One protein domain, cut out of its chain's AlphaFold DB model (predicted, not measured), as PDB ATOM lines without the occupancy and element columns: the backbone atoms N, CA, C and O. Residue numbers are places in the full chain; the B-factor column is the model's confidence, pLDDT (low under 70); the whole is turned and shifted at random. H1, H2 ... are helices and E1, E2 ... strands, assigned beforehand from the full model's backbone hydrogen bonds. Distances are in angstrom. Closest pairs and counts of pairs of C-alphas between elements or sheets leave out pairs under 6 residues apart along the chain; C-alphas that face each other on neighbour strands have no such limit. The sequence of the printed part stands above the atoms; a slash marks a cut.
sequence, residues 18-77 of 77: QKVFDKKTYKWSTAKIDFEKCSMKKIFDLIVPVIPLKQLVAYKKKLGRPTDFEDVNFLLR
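Overview. This is residues 18 to 77 of the 77 residues of an uncharacterized protein of Candidatus Micrarchaeota archaeon CG1_02_51_15 (UniProt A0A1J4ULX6). Two separate two-stranded hairpins, E1 with E2 and E3 with E4, stand toward opposite ends of a loose, flat model, with helix H1 between them and H2 folded back beside H1. The last part of H1, residues 59 to 63, comes near the first hairpin, mostly E1, while residues 42 to 47 at the tip of the second hairpin stick out. The printed part has 60 residues, with four named strands and then two named helices, in the order E1, E2, E3, E4, H1, H2. Each sheet, E1 - E2 and E3 - E4, is antiparallel, and the class is mixed, helices and strands. The radius of gyration of the C-alphas is 13.2 A, and the C-alphas span 41 by 26 by 14 A.

Along the chain. E1, residues 18 to 22, begins with C-alpha 18 at (-6.504, -0.620, 27.861) and is 12.3 A long from first to last C-alpha. E2, residues 27 to 32, is 15.7 A long. E3, residues 39 to 43, is 12.3 A long, and E4, residues 46 to 50, is 12.0 A long. H1, residues 53 to 63, begins with C-alpha 53 at (-20.547, 12.045, 29.172) and is 15.4 A long. H2, residues 66 to 75, is 14.8 A long and ends with C-alpha 75 at (-25.004, 13.054, 22.697).

Arrangement. E1 and E2 form a hairpin, antiparallel with 138 degrees between their directions; N 20 and O 29 are within hydrogen-bond range at 2.8 A, as are N 31 and O 18 at 2.8 A. The closest C-alphas of E1 and H1 are those of Asp 22 and Lys 62, 5.1 A apart. E2 and H1 are only just apart, 8.3 A at their closest. E3 and E4 form a hairpin, antiparallel at 144 degrees, with N 41 and O 48 within hydrogen-bond range at 2.9 A and N 50 and O 39 at 2.8 A. E3 is apart from H1. H1 and H2 form a helical hairpin: they touch, with the C-alphas of Lys 60 and Asp 68 closest at 5.2 A, and run opposite ways at a shallow tilt of 20 degrees. In H1 and H2 every O i to N i+4 pair is within hydrogen-bond range.

Size, cuts and confidence. The two C-alphas farthest apart, those of Tyr 26 and Asp 45, are 41.2 A apart. The printed part has no cut and ends at Arg 77, the chain's last residue. The link from E2 to E3, six residues, is short; the other links are tight. Mean pLDDT of the printed part is 93.5, and no printed residue is under 70.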
ATOM      1  N   GLN A  18      -6.534   0.053  29.155       89.94
ATOM      2  CA  GLN A  18      -6.504  -0.620  27.861       89.94
ATOM      3  C   GLN A  18      -5.826   0.237  26.797       89.94
ATOM      4  O   GLN A  18      -5.920   1.464  26.801       89.94
ATOM      5  N   LYS A  19      -5.144  -0.420  25.855       91.25
ATOM      6  CA  LYS A  19      -4.600   0.258  24.679       91.25
ATOM      7  C   LYS A  19      -5.723   0.525  23.687       91.25
ATOM      8  O   LYS A  19      -6.469  -0.376  23.319       91.25
ATOM      9  N   VAL A  20      -5.808   1.770  23.248       91.69
ATOM     10  CA  VAL A  20      -6.791   2.253  22.284       91.69
ATOM     11  C   VAL A  20      -6.037   2.885  21.131       91.69
ATOM     12  O   VAL A  20      -5.137   3.706  21.343       91.69
ATOM     13  N   PHE A  21      -6.400   2.488  19.917       93.06
ATOM     14  CA  PHE A  21      -5.867   3.097  18.716       93.06
ATOM     15  C   PHE A  21      -6.551   4.441  18.481       93.06
ATOM     16  O   PHE A  21      -7.774   4.516  18.359       93.06
ATOM     17  N   ASP A  22      -5.754   5.499  18.460       94.25
ATOM     18  CA  ASP A  22      -6.214   6.838  18.132       94.25
ATOM     19  C   ASP A  22      -6.229   7.007  16.617       94.25
ATOM     20  O   ASP A  22      -5.174   7.045  15.980       94.25
ATOM     21  N   LYS A  23      -7.422   7.131  16.033       92.12
ATOM     22  CA  LYS A  23      -7.562   7.301  14.586       92.12
ATOM     23  C   LYS A  23      -7.103   8.659  14.069       92.12
ATOM     24  O   LYS A  23      -6.873   8.783  12.871       92.12
ATOM     25  N   LYS A  24      -6.956   9.668  14.930       90.00
ATOM     26  CA  LYS A  24      -6.449  10.985  14.525       90.00
ATOM     27  C   LYS A  24      -4.932  10.990  14.430       90.00
ATOM     28  O   LYS A  24      -4.378  11.567  13.504       90.00
ATOM     29  N   THR A  25      -4.266  10.372  15.403       93.44
ATOM     30  CA  THR A  25      -2.796  10.379  15.487       93.44
ATOM     31  C   THR A  25      -2.146   9.113  14.936       93.44
ATOM     32  O   THR A  25      -0.922   9.070  14.829       93.44
ATOM     33  N   TYR A  26      -2.943   8.094  14.593       93.94
ATOM     34  CA  TYR A  26      -2.504   6.763  14.160       93.94
ATOM     35  C   TYR A  26      -1.563   6.073  15.155       93.94
ATOM     36  O   TYR A  26      -0.694   5.284  14.784       93.94
ATOM     37  N   LYS A  27      -1.728   6.373  16.446       95.81
ATOM     38  CA  LYS A  27      -0.892   5.844  17.526       95.81
ATOM     39  C   LYS A  27      -1.734   5.094  18.540       95.81
ATOM     40  O   LYS A  27      -2.863   5.465  18.862       95.81
ATOM     41  N   TRP A  28      -1.146   4.047  19.101       95.00
ATOM     42  CA  TRP A  28      -1.694   3.399  20.281       95.00
ATOM     43  C   TRP A  28      -1.447   4.275  21.502       95.00
ATOM     44  O   TRP A  28      -0.334   4.740  21.739       95.00
ATOM     45  N   SER A  29      -2.489   4.472  22.295       92.56
ATOM     46  CA  SER A  29      -2.411   5.192  23.561       92.56
ATOM     47  C   SER A  29      -3.113   4.392  24.645       92.56
ATOM     48  O   SER A  29      -4.084   3.687  24.373       92.56
ATOM     49  N   THR A  30      -2.633   4.488  25.878       91.50
ATOM     50  CA  THR A  30      -3.316   3.862  27.010       91.50
ATOM     51  C   THR A  30      -4.482   4.747  27.430       91.50
ATOM     52  O   THR A  30      -4.286   5.892  27.834       91.50
ATOM     53  N   ALA A  31      -5.699   4.224  27.326       88.00
ATOM     54  CA  ALA A  31      -6.871   4.806  27.955       88.00
ATOM     55  C   ALA A  31      -7.007   4.216  29.360       88.00
ATOM     56  O   ALA A  31      -7.010   2.994  29.527       88.00
ATOM     57  N   LYS A  32      -7.115   5.092  30.358       90.38
ATOM     58  CA  LYS A  32      -7.341   4.724  31.753       90.38
ATOM     59  C   LYS A  32      -8.709   5.243  32.179       90.38
ATOM     60  O   LYS A  32      -8.990   6.428  32.012       90.38
ATOM     61  N   ILE A  33      -9.540   4.352  32.701       87.81
ATOM     62  CA  ILE A  33     -10.829   4.673  33.304       87.81
ATOM     63  C   ILE A  33     -10.621   4.766  34.810       87.81
ATOM     64  O   ILE A  33      -9.978   3.912  35.420       87.81
ATOM     65  N   ASP A  34     -11.151   5.834  35.383       90.00
ATOM     66  CA  ASP A  34     -11.181   6.070  36.816       90.00
ATOM     67  C   ASP A  34     -12.599   5.778  37.312       90.00
ATOM     68  O   ASP A  34     -13.520   6.556  37.051       90.00
ATOM     69  N   PHE A  35     -12.785   4.623  37.954       88.94
ATOM     70  CA  PHE A  35     -14.105   4.169  38.397       88.94
ATOM     71  C   PHE A  35     -14.692   5.038  39.515       88.94
ATOM     72  O   PHE A  35     -15.911   5.088  39.661       88.94
ATOM     73  N   GLU A  36     -13.862   5.785  40.249       92.31
ATOM     74  CA  GLU A  36     -14.333   6.730  41.270       92.31
ATOM     75  C   GLU A  36     -15.004   7.960  40.645       92.31
ATOM     76  O   GLU A  36     -15.819   8.626  41.277       92.31
ATOM     77  N   LYS A  37     -14.704   8.249  39.373       92.69
ATOM     78  CA  LYS A  37     -15.296   9.362  38.618       92.69
ATOM     79  C   LYS A  37     -16.511   8.948  37.796       92.69
ATOM     80  O   LYS A  37     -16.976   9.736  36.972       92.69
ATOM     81  N   CYS A  38     -17.022   7.731  37.972       94.81
ATOM     82  CA  CYS A  38     -18.242   7.296  37.307       94.81
ATOM     83  C   CYS A  38     -19.446   8.148  37.732       94.81
ATOM     84  O   CYS A  38     -19.557   8.622  38.859       94.81
ATOM     85  N   SER A  39     -20.379   8.336  36.805       95.38
ATOM     86  CA  SER A  39     -21.691   8.903  37.100       95.38
ATOM     87  C   SER A  39     -22.659   7.763  37.396       95.38
ATOM     88  O   SER A  39     -22.802   6.867  36.570       95.38
ATOM     89  N   MET A  40     -23.351   7.787  38.533       95.88
ATOM     90  CA  MET A  40     -24.422   6.820  38.790       95.88
ATOM     91  C   MET A  40     -25.673   7.224  38.003       95.88
ATOM     92  O   MET A  40     -26.105   8.378  38.057       95.88
ATOM     93  N   LYS A  41     -26.254   6.290  37.249       96.38
ATOM     94  CA  LYS A  41     -27.486   6.507  36.479       96.38
ATOM     95  C   LYS A  41     -28.535   5.480  36.871       96.38
ATOM     96  O   LYS A  41     -28.229   4.298  36.991       96.38
ATOM     97  N   LYS A  42     -29.774   5.944  37.037       97.31
ATOM     98  CA  LYS A  42     -30.937   5.072  37.182       97.31
ATOM     99  C   LYS A  42     -31.418   4.661  35.788       97.31
ATOM    100  O   LYS A  42     -31.746   5.532  34.985       97.31
ATOM    101  N   ILE A  43     -31.421   3.363  35.503       96.25
ATOM    102  CA  ILE A  43     -31.915   2.770  34.255       96.25
ATOM    103  C   ILE A  43     -32.910   1.683  34.655       96.25
ATOM    104  O   ILE A  43     -32.523   0.699  35.283       96.25
ATOM    105  N   PHE A  44     -34.188   1.888  34.330       95.44
ATOM    106  CA  PHE A  44     -35.292   1.132  34.932       95.44
ATOM    107  C   PHE A  44     -35.182   1.166  36.471       95.44
ATOM    108  O   PHE A  44     -35.074   2.252  37.051       95.44
ATOM    109  N   ASP A  45     -35.143   0.005  37.123       96.44
ATOM    110  CA  ASP A  45     -35.027  -0.127  38.579       96.44
ATOM    111  C   ASP A  45     -33.584  -0.337  39.066       96.44
ATOM    112  O   ASP A  45     -33.350  -0.564  40.253       96.44
ATOM    113  N   LEU A  46     -32.595  -0.231  38.172       97.62
ATOM    114  CA  LEU A  46     -31.183  -0.424  38.495       97.62
ATOM    115  C   LEU A  46     -30.442   0.909  38.596       97.62
ATOM    116  O   LEU A  46     -30.640   1.816  37.785       97.62
ATOM    117  N   ILE A  47     -29.532   1.006  39.566       97.31
ATOM    118  CA  ILE A  47     -28.558   2.095  39.665       97.31
ATOM    119  C   ILE A  47     -27.218   1.550  39.178       97.31
ATOM    120  O   ILE A  47     -26.634   0.677  39.817       97.31
ATOM    121  N   VAL A  48     -26.733   2.061  38.048       96.12
ATOM    122  CA  VAL A  48     -25.509   1.569  37.404       96.12
ATOM    123  C   VAL A  48     -24.456   2.672  37.277       96.12
ATOM    124  O   VAL A  48     -24.802   3.817  36.962       96.12
ATOM    125  N   PRO A  49     -23.166   2.367  37.513       95.50
ATOM    126  CA  PRO A  49     -22.084   3.293  37.225       95.50
ATOM    127  C   PRO A  49     -21.876   3.381  35.713       95.50
ATOM    128  O   PRO A  49     -21.699   2.370  35.034       95.50
ATOM    129  N   VAL A  50     -21.861   4.597  35.177       94.69
ATOM    130  CA  VAL A  50     -21.531   4.856  33.772       94.69
ATOM    131  C   VAL A  50     -20.368   5.830  33.667       94.69
ATOM    132  O   VAL A  50     -20.134   6.666  34.542       94.69
ATOM    133  N   ILE A  51     -19.622   5.741  32.571       93.19
ATOM    134  CA  ILE A  51     -18.586   6.722  32.256       93.19
ATOM    135  C   ILE A  51     -19.217   8.124  32.089       93.19
ATOM    136  O   ILE A  51     -20.281   8.245  31.474       93.19
ATOM    137  N   PRO A  52     -18.596   9.201  32.604       94.31
ATOM    138  CA  PRO A  52     -19.104  10.554  32.400       94.31
ATOM    139  C   PRO A  52     -19.204  10.926  30.922       94.31
ATOM    140  O   PRO A  52     -18.301  10.639  30.135       94.31
ATOM    141  N   LEU A  53     -20.253  11.669  30.560       94.00
ATOM    142  CA  LEU A  53     -20.547  12.045  29.172       94.00
ATOM    143  C   LEU A  53     -19.352  12.686  28.449       94.00
ATOM    144  O   LEU A  53     -19.004  12.287  27.340       94.00
ATOM    145  N   LYS A  54     -18.674  13.645  29.096       93.50
ATOM    146  CA  LYS A  54     -17.497  14.322  28.522       93.50
ATOM    147  C   LYS A  54     -16.370  13.337  28.193       93.50
ATOM    148  O   LYS A  54     -15.729  13.464  27.152       93.50
ATOM    149  N   GLN A  55     -16.145  12.350  29.062       92.62
ATOM    150  CA  GLN A  55     -15.126  11.323  28.847       92.62
ATOM    151  C   GLN A  55     -15.544  10.351  27.739       92.62
ATOM    152  O   GLN A  55     -14.721  10.022  26.887       92.62
ATOM    153  N   LEU A  56     -16.824   9.963  27.691       93.62
ATOM    154  CA  LEU A  56     -17.372   9.123  26.624       93.62
ATOM    155  C   LEU A  56     -17.215   9.778  25.247       93.62
ATOM    156  O   LEU A  56     -16.705   9.151  24.321       93.62
ATOM    157  N   VAL A  57     -17.585  11.056  25.121       95.19
ATOM    158  CA  VAL A  57     -17.440  11.821  23.873       95.19
ATOM    159  C   VAL A  57     -15.970  11.925  23.460       95.19
ATOM    160  O   VAL A  57     -15.647  11.729  22.288       95.19
ATOM    161  N   ALA A  58     -15.061  12.200  24.401       92.56
ATOM    162  CA  ALA A  58     -13.627  12.258  24.114       92.56
ATOM    163  C   ALA A  58     -13.084  10.907  23.617       92.56
ATOM    164  O   ALA A  58     -12.342  10.862  22.634       92.56
ATOM    165  N   TYR A  59     -13.497   9.810  24.254       92.56
ATOM    166  CA  TYR A  59     -13.133   8.449  23.866       92.56
ATOM    167  C   TYR A  59     -13.647   8.088  22.465       92.56
ATOM    168  O   TYR A  59     -12.864   7.665  21.612       92.56
ATOM    169  N   LYS A  60     -14.930   8.337  22.182       94.12
ATOM    170  CA  LYS A  60     -15.548   8.077  20.871       94.12
ATOM    171  C   LYS A  60     -14.905   8.892  19.749       94.12
ATOM    172  O   LYS A  60     -14.558   8.341  18.707       94.12
ATOM    173  N   LYS A  61     -14.615  10.176  19.992       93.75
ATOM    174  CA  LYS A  61     -13.869  11.028  19.045       93.75
ATOM    175  C   LYS A  61     -12.454  10.514  18.754       93.75
ATOM    176  O   LYS A  61     -11.924  10.823  17.689       93.75
ATOM    177  N   LYS A  62     -11.828   9.795  19.691       93.50
ATOM    178  CA  LYS A  62     -10.488   9.209  19.526       93.50
ATOM    179  C   LYS A  62     -10.521   7.949  18.659       93.50
ATOM    180  O   LYS A  62      -9.643   7.758  17.822       93.50
ATOM    181  N   LEU A  63     -11.543   7.116  18.846       93.38
ATOM    182  CA  LEU A  63     -11.764   5.899  18.066       93.38
ATOM    183  C   LEU A  63     -12.208   6.183  16.631       93.38
ATOM    184  O   LEU A  63     -11.719   5.540  15.705       93.38
ATOM    185  N   GLY A  64     -13.139   7.123  16.449       93.38
ATOM    186  CA  GLY A  64     -13.594   7.575  15.134       93.38
ATOM    187  C   GLY A  64     -14.139   6.458  14.237       93.38
ATOM    188  O   GLY A  64     -13.834   6.430  13.040       93.38
ATOM    189  N   ARG A  65     -14.885   5.496  14.792       94.19
ATOM    190  CA  ARG A  65     -15.657   4.532  13.989       94.19
ATOM    191  C   ARG A  65     -16.902   5.239  13.429       94.19
ATOM    192  O   ARG A  65     -17.347   6.204  14.043       94.19
ATOM    193  N   PRO A  66     -17.505   4.763  12.326       94.94
ATOM    194  CA  PRO A  66     -18.731   5.361  11.786       94.94
ATOM    195  C   PRO A  66     -19.826   5.577  12.846       94.94
ATOM    196  O   PRO A  66     -20.296   6.695  13.028       94.94
ATOM    197  N   THR A  67     -20.113   4.547  13.648       94.38
ATOM    198  CA  THR A  67     -21.098   4.604  14.740       94.38
ATOM    199  C   THR A  67     -20.709   5.560  15.872       94.38
ATOM    200  O   THR A  67     -21.571   6.176  16.487       94.38
ATOM    201  N   ASP A  68     -19.411   5.756  16.134       95.00
ATOM    202  CA  ASP A  68     -18.959   6.709  17.154       95.00
ATOM    203  C   ASP A  68     -19.299   8.158  16.776       95.00
ATOM    204  O   ASP A  68     -19.542   8.974  17.666       95.00
ATOM    205  N   PHE A  69     -19.322   8.494  15.481       94.06
ATOM    206  CA  PHE A  69     -19.706   9.831  15.024       94.06
ATOM    207  C   PHE A  69     -21.205  10.084  15.196       94.06
ATOM    208  O   PHE A  69     -21.587  11.159  15.659       94.06
ATOM    209  N   GLU A  70     -22.039   9.096  14.871       96.12
ATOM    210  CA  GLU A  70     -23.487   9.153  15.096       96.12
ATOM    211  C   GLU A  70     -23.802   9.340  16.584       96.12
ATOM    212  O   GLU A  70     -24.516  10.275  16.952       96.12
ATOM    213  N   ASP A  71     -23.168   8.539  17.445       95.00
ATOM    214  CA  ASP A  71     -23.325   8.634  18.897       95.00
ATOM    215  C   ASP A  71     -22.903  10.006  19.433       95.00
ATOM    216  O   ASP A  71     -23.617  10.620  20.224       95.00
ATOM    217  N   VAL A  72     -21.748  10.528  19.005       95.69
ATOM    218  CA  VAL A  72     -21.269  11.849  19.446       95.69
ATOM    219  C   VAL A  72     -22.220  12.962  19.003       95.69
ATOM    220  O   VAL A  72     -22.464  13.882  19.783       95.69
ATOM    221  N   ASN A  73     -22.768  12.883  17.789       95.00
ATOM    222  CA  ASN A  73     -23.737  13.861  17.296       95.00
ATOM    223  C   ASN A  73     -25.058  13.795  18.064       95.00
ATOM    224  O   ASN A  73     -25.664  14.834  18.299       95.00
ATOM    225  N   PHE A  74     -25.506  12.603  18.458       96.00
ATOM    226  CA  PHE A  74     -26.698  12.441  19.289       96.00
ATOM    227  C   PHE A  74     -26.486  12.994  20.706       96.00
ATOM    228  O   PHE A  74     -27.338  13.706  21.224       96.00
ATOM    229  N   LEU A  75     -25.331  12.708  21.310       93.00
ATOM    230  CA  LEU A  75     -25.004  13.054  22.697       93.00
ATOM    231  C   LEU A  75     -24.685  14.539  22.945       93.00
ATOM    232  O   LEU A  75     -24.610  14.947  24.103       93.00
ATOM    233  N   LEU A  76     -24.415  15.317  21.893       91.44
ATOM    234  CA  LEU A  76     -24.073  16.745  21.973       91.44
ATOM    235  C   LEU A  76     -25.210  17.682  21.532       91.44
ATOM    236  O   LEU A  76     -24.981  18.888  21.442       91.44
ATOM    237  N   ARG A  77     -26.389  17.135  21.230       84.25
ATOM    238  CA  ARG A  77     -27.621  17.915  21.046       84.25
ATOM    239  C   ARG A  77     -28.143  18.397  22.393       84.25
ATOM    240  O   ARG A  77     -28.664  19.529  22.413       84.25
TER     241      ARG A  77